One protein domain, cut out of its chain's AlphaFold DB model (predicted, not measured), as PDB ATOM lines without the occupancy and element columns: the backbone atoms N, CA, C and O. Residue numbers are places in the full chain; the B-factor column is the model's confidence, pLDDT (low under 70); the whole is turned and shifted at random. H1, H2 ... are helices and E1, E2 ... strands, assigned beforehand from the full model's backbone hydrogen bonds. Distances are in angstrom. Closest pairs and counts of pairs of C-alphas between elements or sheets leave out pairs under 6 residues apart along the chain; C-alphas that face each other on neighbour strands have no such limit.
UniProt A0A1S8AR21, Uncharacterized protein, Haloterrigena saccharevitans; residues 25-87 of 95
ATOM      1  N   ASN A  25      43.892 -20.119  39.600       94.81
ATOM      2  CA  ASN A  25      42.437 -20.045  39.734       94.81
ATOM      3  C   ASN A  25      41.727 -20.406  38.411       94.81
ATOM      4  O   ASN A  25      40.532 -20.180  38.233       94.81
ATOM      5  N   TRP A  26      42.489 -20.957  37.466       93.62
ATOM      6  CA  TRP A  26      42.028 -21.515  36.205       93.62
ATOM      7  C   TRP A  26      43.023 -22.581  35.723       93.62
ATOM      8  O   TRP A  26      44.237 -22.377  35.771       93.62
ATOM      9  N   VAL A  27      42.502 -23.717  35.252       95.00
ATOM     10  CA  VAL A  27      43.276 -24.839  34.705       95.00
ATOM     11  C   VAL A  27      42.633 -25.378  33.430       95.00
ATOM     12  O   VAL A  27      41.434 -25.206  33.203       95.00
ATOM     13  N   ASN A  28      43.432 -26.067  32.618       93.81
ATOM     14  CA  ASN A  28      42.956 -26.858  31.485       93.81
ATOM     15  C   ASN A  28      43.069 -28.354  31.807       93.81
ATOM     16  O   ASN A  28      44.068 -28.792  32.375       93.81
ATOM     17  N   ILE A  29      42.067 -29.143  31.414       92.44
ATOM     18  CA  ILE A  29      42.003 -30.589  31.677       92.44
ATOM     19  C   ILE A  29      41.965 -31.342  30.350       92.44
ATOM     20  O   ILE A  29      41.148 -31.034  29.480       92.44
ATOM     21  N   THR A  30      42.813 -32.360  30.203       91.69
ATOM     22  CA  THR A  30      42.791 -33.275  29.054       91.69
ATOM     23  C   THR A  30      42.636 -34.715  29.530       91.69
ATOM     24  O   THR A  30      43.395 -35.185  30.372       91.69
ATOM     25  N   GLN A  31      41.657 -35.435  28.975       90.44
ATOM     26  CA  GLN A  31      41.469 -36.866  29.208       90.44
ATOM     27  C   GLN A  31      41.183 -37.577  27.885       90.44
ATOM     28  O   GLN A  31      40.214 -37.273  27.183       90.44
ATOM     29  N   HIS A  32      42.015 -38.556  27.543       89.62
ATOM     30  CA  HIS A  32      41.821 -39.366  26.347       89.62
ATOM     31  C   HIS A  32      40.956 -40.591  26.656       89.62
ATOM     32  O   HIS A  32      41.150 -41.286  27.649       89.62
ATOM     33  N   SER A  33      39.976 -40.857  25.789       88.31
ATOM     34  CA  SER A  33      39.119 -42.042  25.875       88.31
ATOM     35  C   SER A  33      39.065 -42.771  24.536       88.31
ATOM     36  O   SER A  33      38.861 -42.167  23.482       88.31
ATOM     37  N   THR A  34      39.218 -44.092  24.575       88.94
ATOM     38  CA  THR A  34      39.141 -44.980  23.413       88.94
ATOM     39  C   THR A  34      37.977 -45.955  23.565       88.94
ATOM     40  O   THR A  34      37.928 -46.726  24.522       88.94
ATOM     41  N   VAL A  35      37.079 -45.986  22.572       88.25
ATOM     42  CA  VAL A  35      35.947 -46.926  22.501       88.25
ATOM     43  C   VAL A  35      36.072 -47.788  21.246       88.25
ATOM     44  O   VAL A  35      36.156 -47.269  20.131       88.25
ATOM     45  N   ARG A  36      36.090 -49.118  21.402       89.25
ATOM     46  CA  ARG A  36      36.230 -50.070  20.281       89.25
ATOM     47  C   ARG A  36      35.102 -51.098  20.278       89.25
ATOM     48  O   ARG A  36      34.848 -51.735  21.289       89.25
ATOM     49  N   GLY A  37      34.466 -51.305  19.119       84.62
ATOM     50  CA  GLY A  37      33.340 -52.242  18.969       84.62
ATOM     51  C   GLY A  37      33.712 -53.684  18.588       84.62
ATOM     52  O   GLY A  37      32.975 -54.603  18.919       84.62
ATOM     53  N   HIS A  38      34.848 -53.909  17.914       77.50
ATOM     54  CA  HIS A  38      35.239 -55.251  17.430       77.50
ATOM     55  C   HIS A  38      36.114 -56.058  18.415       77.50
ATOM     56  O   HIS A  38      36.517 -57.179  18.124       77.50
ATOM     57  N   ASN A  39      36.383 -55.488  19.586       74.12
ATOM     58  CA  ASN A  39      36.906 -56.123  20.790       74.12
ATOM     59  C   ASN A  39      36.491 -55.177  21.927       74.12
ATOM     60  O   ASN A  39      37.187 -54.174  22.111       74.12
ATOM     61  N   PRO A  40      35.310 -55.381  22.547       68.38
ATOM     62  CA  PRO A  40      34.676 -54.374  23.388       68.38
ATOM     63  C   PRO A  40      35.602 -53.919  24.511       68.38
ATOM     64  O   PRO A  40      35.865 -54.656  25.458       68.38
ATOM     65  N   LEU A  41      36.111 -52.700  24.369       80.88
ATOM     66  CA  LEU A  41      37.000 -52.059  25.322       80.88
ATOM     67  C   LEU A  41      36.623 -50.586  25.399       80.88
ATOM     68  O   LEU A  41      36.497 -49.915  24.369       80.88
ATOM     69  N   VAL A  42      36.476 -50.115  26.631       81.75
ATOM     70  CA  VAL A  42      36.510 -48.701  26.984       81.75
ATOM     71  C   VAL A  42      37.796 -48.517  27.775       81.75
ATOM     72  O   VAL A  42      37.972 -49.154  28.811       81.75
ATOM     73  N   GLN A  43      38.715 -47.723  27.241       80.44
ATOM     74  CA  GLN A  43      39.938 -47.327  27.930       80.44
ATOM     75  C   GLN A  43      39.887 -45.820  28.131       80.44
ATOM     76  O   GLN A  43      39.692 -45.087  27.161       80.44
ATOM     77  N   THR A  44      40.078 -45.391  29.371       80.81
ATOM     78  CA  THR A  44      40.232 -43.989  29.750       80.81
ATOM     79  C   THR A  44      41.655 -43.830  30.258       80.81
ATOM     80  O   THR A  44      42.068 -44.560  31.160       80.81
ATOM     81  N   ASP A  45      42.420 -42.957  29.614       83.38
ATOM     82  CA  ASP A  45      43.798 -42.669  29.996       83.38
ATOM     83  C   ASP A  45      43.833 -41.741  31.223       83.38
ATOM     84  O   ASP A  45      42.805 -41.195  31.640       83.38
ATOM     85  N   ALA A  46      45.018 -41.589  31.818       84.75
ATOM     86  CA  ALA A  46      45.220 -40.678  32.940       84.75
ATOM     87  C   ALA A  46      44.856 -39.236  32.550       84.75
ATOM     88  O   ALA A  46      45.026 -38.831  31.398       84.75
ATOM     89  N   VAL A  47      44.345 -38.480  33.520       91.31
ATOM     90  CA  VAL A  47      44.013 -37.068  33.330       91.31
ATOM     91  C   VAL A  47      45.284 -36.227  33.390       91.31
ATOM     92  O   VAL A  47      46.139 -36.436  34.246       91.31
ATOM     93  N   GLU A  48      45.391 -35.258  32.491       92.75
ATOM     94  CA  GLU A  48      46.427 -34.232  32.516       92.75
ATOM     95  C   GLU A  48      45.804 -32.893  32.926       92.75
ATOM     96  O   GLU A  48      44.784 -32.485  32.360       92.75
ATOM     97  N   ILE A  49      46.419 -32.213  33.899       95.25
ATOM     98  CA  ILE A  49      46.007 -30.890  34.390       95.25
ATOM     99  C   ILE A  49      47.112 -29.885  34.047       95.25
ATOM    100  O   ILE A  49      48.260 -30.048  34.472       95.25
ATOM    101  N   GLY A  50      46.762 -28.862  33.268       95.12
ATOM    102  CA  GLY A  50      47.650 -27.783  32.837       95.12
ATOM    103  C   GLY A  50      47.353 -26.457  33.537       95.12
ATOM    104  O   GLY A  50      46.199 -26.140  33.835       95.12
ATOM    105  N   ALA A  51      48.402 -25.675  33.783       93.88
ATOM    106  CA  ALA A  51      48.338 -24.372  34.434       93.88
ATOM    107  C   ALA A  51      47.831 -23.300  33.445       93.88
ATOM    108  O   ALA A  51      48.610 -22.654  32.738       93.88
ATOM    109  N   GLY A  52      46.507 -23.162  33.329       88.25
ATOM    110  CA  GLY A  52      45.872 -22.397  32.251       88.25
ATOM    111  C   GLY A  52      46.332 -22.890  30.873       88.25
ATOM    112  O   GLY A  52      46.401 -24.094  30.626       88.25
ATOM    113  N   ASP A  53      46.701 -21.972  29.978       84.94
ATOM    114  CA  ASP A  53      47.225 -22.290  28.635       84.94
ATOM    115  C   ASP A  53      48.707 -22.714  28.608       84.94
ATOM    116  O   ASP A  53      49.316 -22.824  27.537       84.94
ATOM    117  N   ALA A  54      49.334 -22.921  29.766       86.12
ATOM    118  CA  ALA A  54      50.726 -23.332  29.820       86.12
ATOM    119  C   ALA A  54      50.911 -24.828  29.518       86.12
ATOM    120  O   ALA A  54      50.019 -25.652  29.698       86.12
ATOM    121  N   SER A  55      52.122 -25.202  29.095       86.88
ATOM    122  CA  SER A  55      52.495 -26.597  28.818       86.88
ATOM    123  C   SER A  55      52.976 -27.367  30.056       86.88
ATOM    124  O   SER A  55      53.632 -28.396  29.906       86.88
ATOM    125  N   PHE A  56      52.763 -26.829  31.257       92.81
ATOM    126  CA  PHE A  56      53.203 -27.414  32.524       92.81
ATOM    127  C   PHE A  56      52.020 -27.552  33.489       92.81
ATOM    128  O   PHE A  56      51.009 -26.862  33.337       92.81
ATOM    129  N   SER A  57      52.145 -28.453  34.461       95.19
ATOM    130  CA  SER A  57      51.140 -28.660  35.508       95.19
ATOM    131  C   SER A  57      51.340 -27.672  36.656       95.19
ATOM    132  O   SER A  57      52.488 -27.412  37.010       95.19
ATOM    133  N   PRO A  58      50.265 -27.107  37.224       96.31
ATOM    134  CA  PRO A  58      50.388 -26.137  38.305       96.31
ATOM    135  C   PRO A  58      50.904 -26.820  39.574       96.31
ATOM    136  O   PRO A  58      50.504 -27.943  39.866       96.31
ATOM    137  N   ASP A  59      51.736 -26.127  40.348       96.50
ATOM    138  CA  ASP A  59      52.151 -26.615  41.670       96.50
ATOM    139  C   ASP A  59      51.021 -26.451  42.701       96.50
ATOM    140  O   ASP A  59      50.890 -27.258  43.619       96.50
ATOM    141  N   ALA A  60      50.170 -25.429  42.530       97.12
ATOM    142  CA  ALA A  60      49.039 -25.155  43.404       97.12
ATOM    143  C   ALA A  60      47.829 -24.564  42.663       97.12
ATOM    144  O   ALA A  60      47.963 -23.820  41.684       97.12
ATOM    145  N   VAL A  61      46.632 -24.851  43.174       96.88
ATOM    146  CA  VAL A  61      45.346 -24.316  42.702       96.88
ATOM    147  C   VAL A  61      44.521 -23.752  43.853       96.88
ATOM    148  O   VAL A  61      44.734 -24.088  45.019       96.88
ATOM    149  N   THR A  62      43.563 -22.881  43.541       95.75
ATOM    150  CA  THR A  62      42.607 -22.391  44.541       95.75
ATOM    151  C   THR A  62      41.656 -23.504  44.993       95.75
ATOM    152  O   THR A  62      41.372 -24.438  44.240       95.75
ATOM    153  N   ALA A  63      41.106 -23.373  46.204       95.31
ATOM    154  CA  ALA A  63      40.071 -24.278  46.717       95.31
ATOM    155  C   ALA A  63      38.878 -24.426  45.756       95.31
ATOM    156  O   ALA A  63      38.423 -25.537  45.513       95.31
ATOM    157  N   TRP A  64      38.441 -23.328  45.127       93.62
ATOM    158  CA  TRP A  64      37.356 -23.376  44.147       93.62
ATOM    159  C   TRP A  64      37.697 -24.257  42.934       93.62
ATOM    160  O   TRP A  64      36.907 -25.123  42.576       93.62
ATOM    161  N   VAL A  65      38.884 -24.101  42.333       95.62
ATOM    162  CA  VAL A  65      39.313 -24.968  41.218       95.62
ATOM    163  C   VAL A  65      39.406 -26.430  41.656       95.62
ATOM    164  O   VAL A  65      39.032 -27.321  40.895       95.62
ATOM    165  N   ALA A  66      39.897 -26.688  42.870       97.19
ATOM    166  CA  ALA A  66      39.981 -28.038  43.413       97.19
ATOM    167  C   ALA A  66      38.602 -28.693  43.576       97.19
ATOM    168  O   ALA A  66      38.450 -29.871  43.254       97.19
ATOM    169  N   ASP A  67      37.603 -27.940  44.036       96.62
ATOM    170  CA  ASP A  67      36.234 -28.434  44.180       96.62
ATOM    171  C   ASP A  67      35.619 -28.775  42.815       96.62
ATOM    172  O   ASP A  67      35.107 -29.877  42.637       96.62
ATOM    173  N   GLU A  68      35.771 -27.908  41.809       96.12
ATOM    174  CA  GLU A  68      35.281 -28.187  40.447       96.12
ATOM    175  C   GLU A  68      35.981 -29.411  39.820       96.12
ATOM    176  O   GLU A  68      35.342 -30.227  39.153       96.12
ATOM    177  N   LEU A  69      37.289 -29.591  40.052       95.25
ATOM    178  CA  LEU A  69      38.030 -30.777  39.595       95.25
ATOM    179  C   LEU A  69      37.466 -32.074  40.194       95.25
ATOM    180  O   LEU A  69      37.304 -33.073  39.482       95.25
ATOM    181  N   ARG A  70      37.122 -32.055  41.483       96.25
ATOM    182  CA  ARG A  70      36.575 -33.217  42.191       96.25
ATOM    183  C   ARG A  70      35.136 -33.500  41.785       96.25
ATOM    184  O   ARG A  70      34.812 -34.648  41.473       96.25
ATOM    185  N   ASP A  71      34.295 -32.476  41.761       96.06
ATOM    186  CA  ASP A  71      32.855 -32.634  41.584       96.06
ATOM    187  C   ASP A  71      32.482 -32.920  40.126       96.06
ATOM    188  O   ASP A  71      31.704 -33.839  39.852       96.06
ATOM    189  N   GLU A  72      33.075 -32.191  39.177       93.44
ATOM    190  CA  GLU A  72      32.711 -32.294  37.760       93.44
ATOM    191  C   GLU A  72      33.545 -33.345  37.016       93.44
ATOM    192  O   GLU A  72      33.034 -34.047  36.138       93.44
ATOM    193  N   PHE A  73      34.825 -33.490  37.371       91.31
ATOM    194  CA  PHE A  73      35.759 -34.357  36.644       91.31
ATOM    195  C   PHE A  73      36.172 -35.612  37.413       91.31
ATOM    196  O   PHE A  73      36.768 -36.505  36.809       91.31
ATOM    197  N   GLN A  74      35.813 -35.728  38.698       93.19
ATOM    198  CA  GLN A  74      36.219 -36.840  39.570       93.19
ATOM    199  C   GLN A  74      37.746 -36.977  39.666       93.19
ATOM    200  O   GLN A  74      38.277 -38.089  39.697       93.19
ATOM    201  N   VAL A  75      38.446 -35.842  39.688       93.81
ATOM    202  CA  VAL A  75      39.906 -35.761  39.779       93.81
ATOM    203  C   VAL A  75      40.290 -35.052  41.067       93.81
ATOM    204  O   VAL A  75      39.867 -33.922  41.294       93.81
ATOM    205  N   ASP A  76      41.104 -35.696  41.900       95.44
ATOM    206  CA  ASP A  76      41.665 -35.053  43.087       95.44
ATOM    207  C   ASP A  76      43.005 -34.388  42.731       95.44
ATOM    208  O   ASP A  76      43.928 -35.095  42.326       95.44
ATOM    209  N   PRO A  77      43.161 -33.056  42.852       95.44
ATOM    210  CA  PRO A  77      44.417 -32.378  42.518       95.44
ATOM    211  C   PRO A  77      45.627 -32.944  43.274       95.44
ATOM    212  O   PRO A  77      46.726 -33.030  42.723       95.44
ATOM    213  N   GLU A  78      45.420 -33.393  44.512       96.38
ATOM    214  CA  GLU A  78      46.486 -33.919  45.366       96.38
ATOM    215  C   GLU A  78      47.063 -35.241  44.827       96.38
ATOM    216  O   GLU A  78      48.272 -35.467  44.928       96.38
ATOM    217  N   ASP A  79      46.254 -36.067  44.147       95.19
ATOM    218  CA  ASP A  79      46.721 -37.282  43.452       95.19
ATOM    219  C   ASP A  79      47.661 -36.954  42.276       95.19
ATOM    220  O   ASP A  79      48.442 -37.801  41.828       95.19
ATOM    221  N   HIS A  80      47.615 -35.711  41.792       93.88
ATOM    222  CA  HIS A  80      48.477 -35.175  40.741       93.88
ATOM    223  C   HIS A  80      49.654 -34.353  41.295       93.88
ATOM    224  O   HIS A  80      50.419 -33.788  40.513       93.88
ATOM    225  N   GLY A  81      49.834 -34.304  42.621       95.50
ATOM    226  CA  GLY A  81      50.881 -33.513  43.273       95.50
ATOM    227  C   GLY A  81      50.612 -32.008  43.269       95.50
ATOM    228  O   GLY A  81      51.555 -31.236  43.413       95.50
ATOM    229  N   ILE A  82      49.352 -31.606  43.084       97.38
ATOM    230  CA  ILE A  82      48.922 -30.209  43.041       97.38
ATOM    231  C   ILE A  82      48.353 -29.839  44.407       97.38
ATOM    232  O   ILE A  82      47.407 -30.461  44.891       97.38
ATOM    233  N   GLU A  83      48.915 -28.806  45.020       96.50
ATOM    234  CA  GLU A  83      48.468 -28.309  46.312       96.50
ATOM    235  C   GLU A  83      47.162 -27.504  46.200       96.50
ATOM    236  O   GLU A  83      46.960 -26.735  45.258       96.50
ATOM    237  N   VAL A  84      46.278 -27.637  47.191       96.62
ATOM    238  CA  VAL A  84      45.054 -26.833  47.286       96.62
ATOM    239  C   VAL A  84      45.246 -25.711  48.297       96.62
ATOM    240  O   VAL A  84      45.485 -25.956  49.478       96.62
ATOM    241  N   VAL A  85      45.097 -24.471  47.837       94.81
ATOM    242  CA  VAL A  85      45.269 -23.275  48.662       94.81
ATOM    243  C   VAL A  85      43.934 -22.561  48.844       94.81
ATOM    244  O   VAL A  85      43.307 -22.102  47.884       94.81
ATOM    245  N   ASP A  86      43.517 -22.424  50.101       92.56
ATOM    246  CA  ASP A  86      42.430 -21.526  50.482       92.56
ATOM    247  C   ASP A  86      42.960 -20.092  50.589       92.56
ATOM    248  O   ASP A  86      43.581 -19.698  51.576       92.56
ATOM    249  N   VAL A  87      42.724 -19.309  49.537       89.69
ATOM    250  CA  VAL A  87      43.166 -17.911  49.435       89.69
ATOM    251  C   VAL A  87      42.323 -16.945  50.272       89.69
ATOM    252  O   VAL A  87      42.649 -15.761  50.332       89.69
TER     253      VAL A  87
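What this domain is: This is residues 25 to 87 of the 95 residues of an uncharacterized protein of Haloterrigena saccharevitans (UniProt A0A1S8AR21). A long, narrow ribbon of two antiparallel stretches, E1 running on into E2 and coming back as E3 and E4, reaches out as an arm from a small head made of the parallel strand pair E5 and E6 with the helices H1 and H2. The arm makes the length, and its tip, residues 36 to 41, sticks out free. The printed part has 63 residues, with two named helices and six named strands in the order E1 E2 E3 E4 E5 H1 H2 E6; its three sheets of two strands are E1 and E4, antiparallel, E2 and E3, antiparallel, and E5 and E6, parallel. The class is mixed, helices and strands; the whole is loose, with a radius of gyration of the C-alphas of 13.8 A, and spans 50 by 24 by 16 A.

Where its parts are: Begin at Asn 25 and find C-alpha 28 at (42.956, -26.858, 31.485), where E1 starts, residues 28 to 30. E2 follows at residues 33 to 36, 10.2 A long, and E3 at residues 41 to 44, 9.8 A long. E4 is residues 48 to 50 and E5 residues 60 to 62. At C-alpha 63, (40.071, -24.278, 46.717), H1 begins and runs to residue 73, 14.9 A away. H2 is residues 77 to 80, and E6, residues 83 to 85, ends at (45.269, -23.275, 48.662).

How they stand to each other: Look first along the arm, where E1 runs on into E2 across a break of 2 residues, at 23 degrees. E2 and E3 form a hairpin, antiparallel at 174 degrees, with N 34 and O 43 2.8 A apart, within hydrogen-bond range. E1 and E4 are antiparallel at 160 degrees; look at N 50 and O 28, 2.8 A apart. In the head, E5, H1, H2 and E6 form a strand-helix-strand unit, two parallel neighbour strands with helices between them along the chain, and its crossover is right-handed. E5 and E6 stand at 35 degrees, with N 61 and O 83 2.8 A apart. The closest C-alphas of H1 and E6 are those of Ala 63 and Val 84, 5.6 A apart. H1 and H2 only just touch, with 3 pairs of C-alphas within 8 A, the closest being Ala 66 and Pro 77 at 6.3 A. E1 and H1 are apart, and E4 and H2 are only just apart, closest 8.0 A. In H1 every O i to N i+4 pair is within hydrogen-bond range; H2 is too short for such a pair.

The domain as a whole: The C-alphas farthest apart are those of His 38 and Val 87, 49.8 A, while those of Asn 25 and Val 87 are 10.0 A apart. The printed part has no cut. No link is long; E4 to E5, with 9 residues between them, is short, and the other links are tight. The mean pLDDT of the printed part is 91.3, and one residue, Pro 40, is under 70.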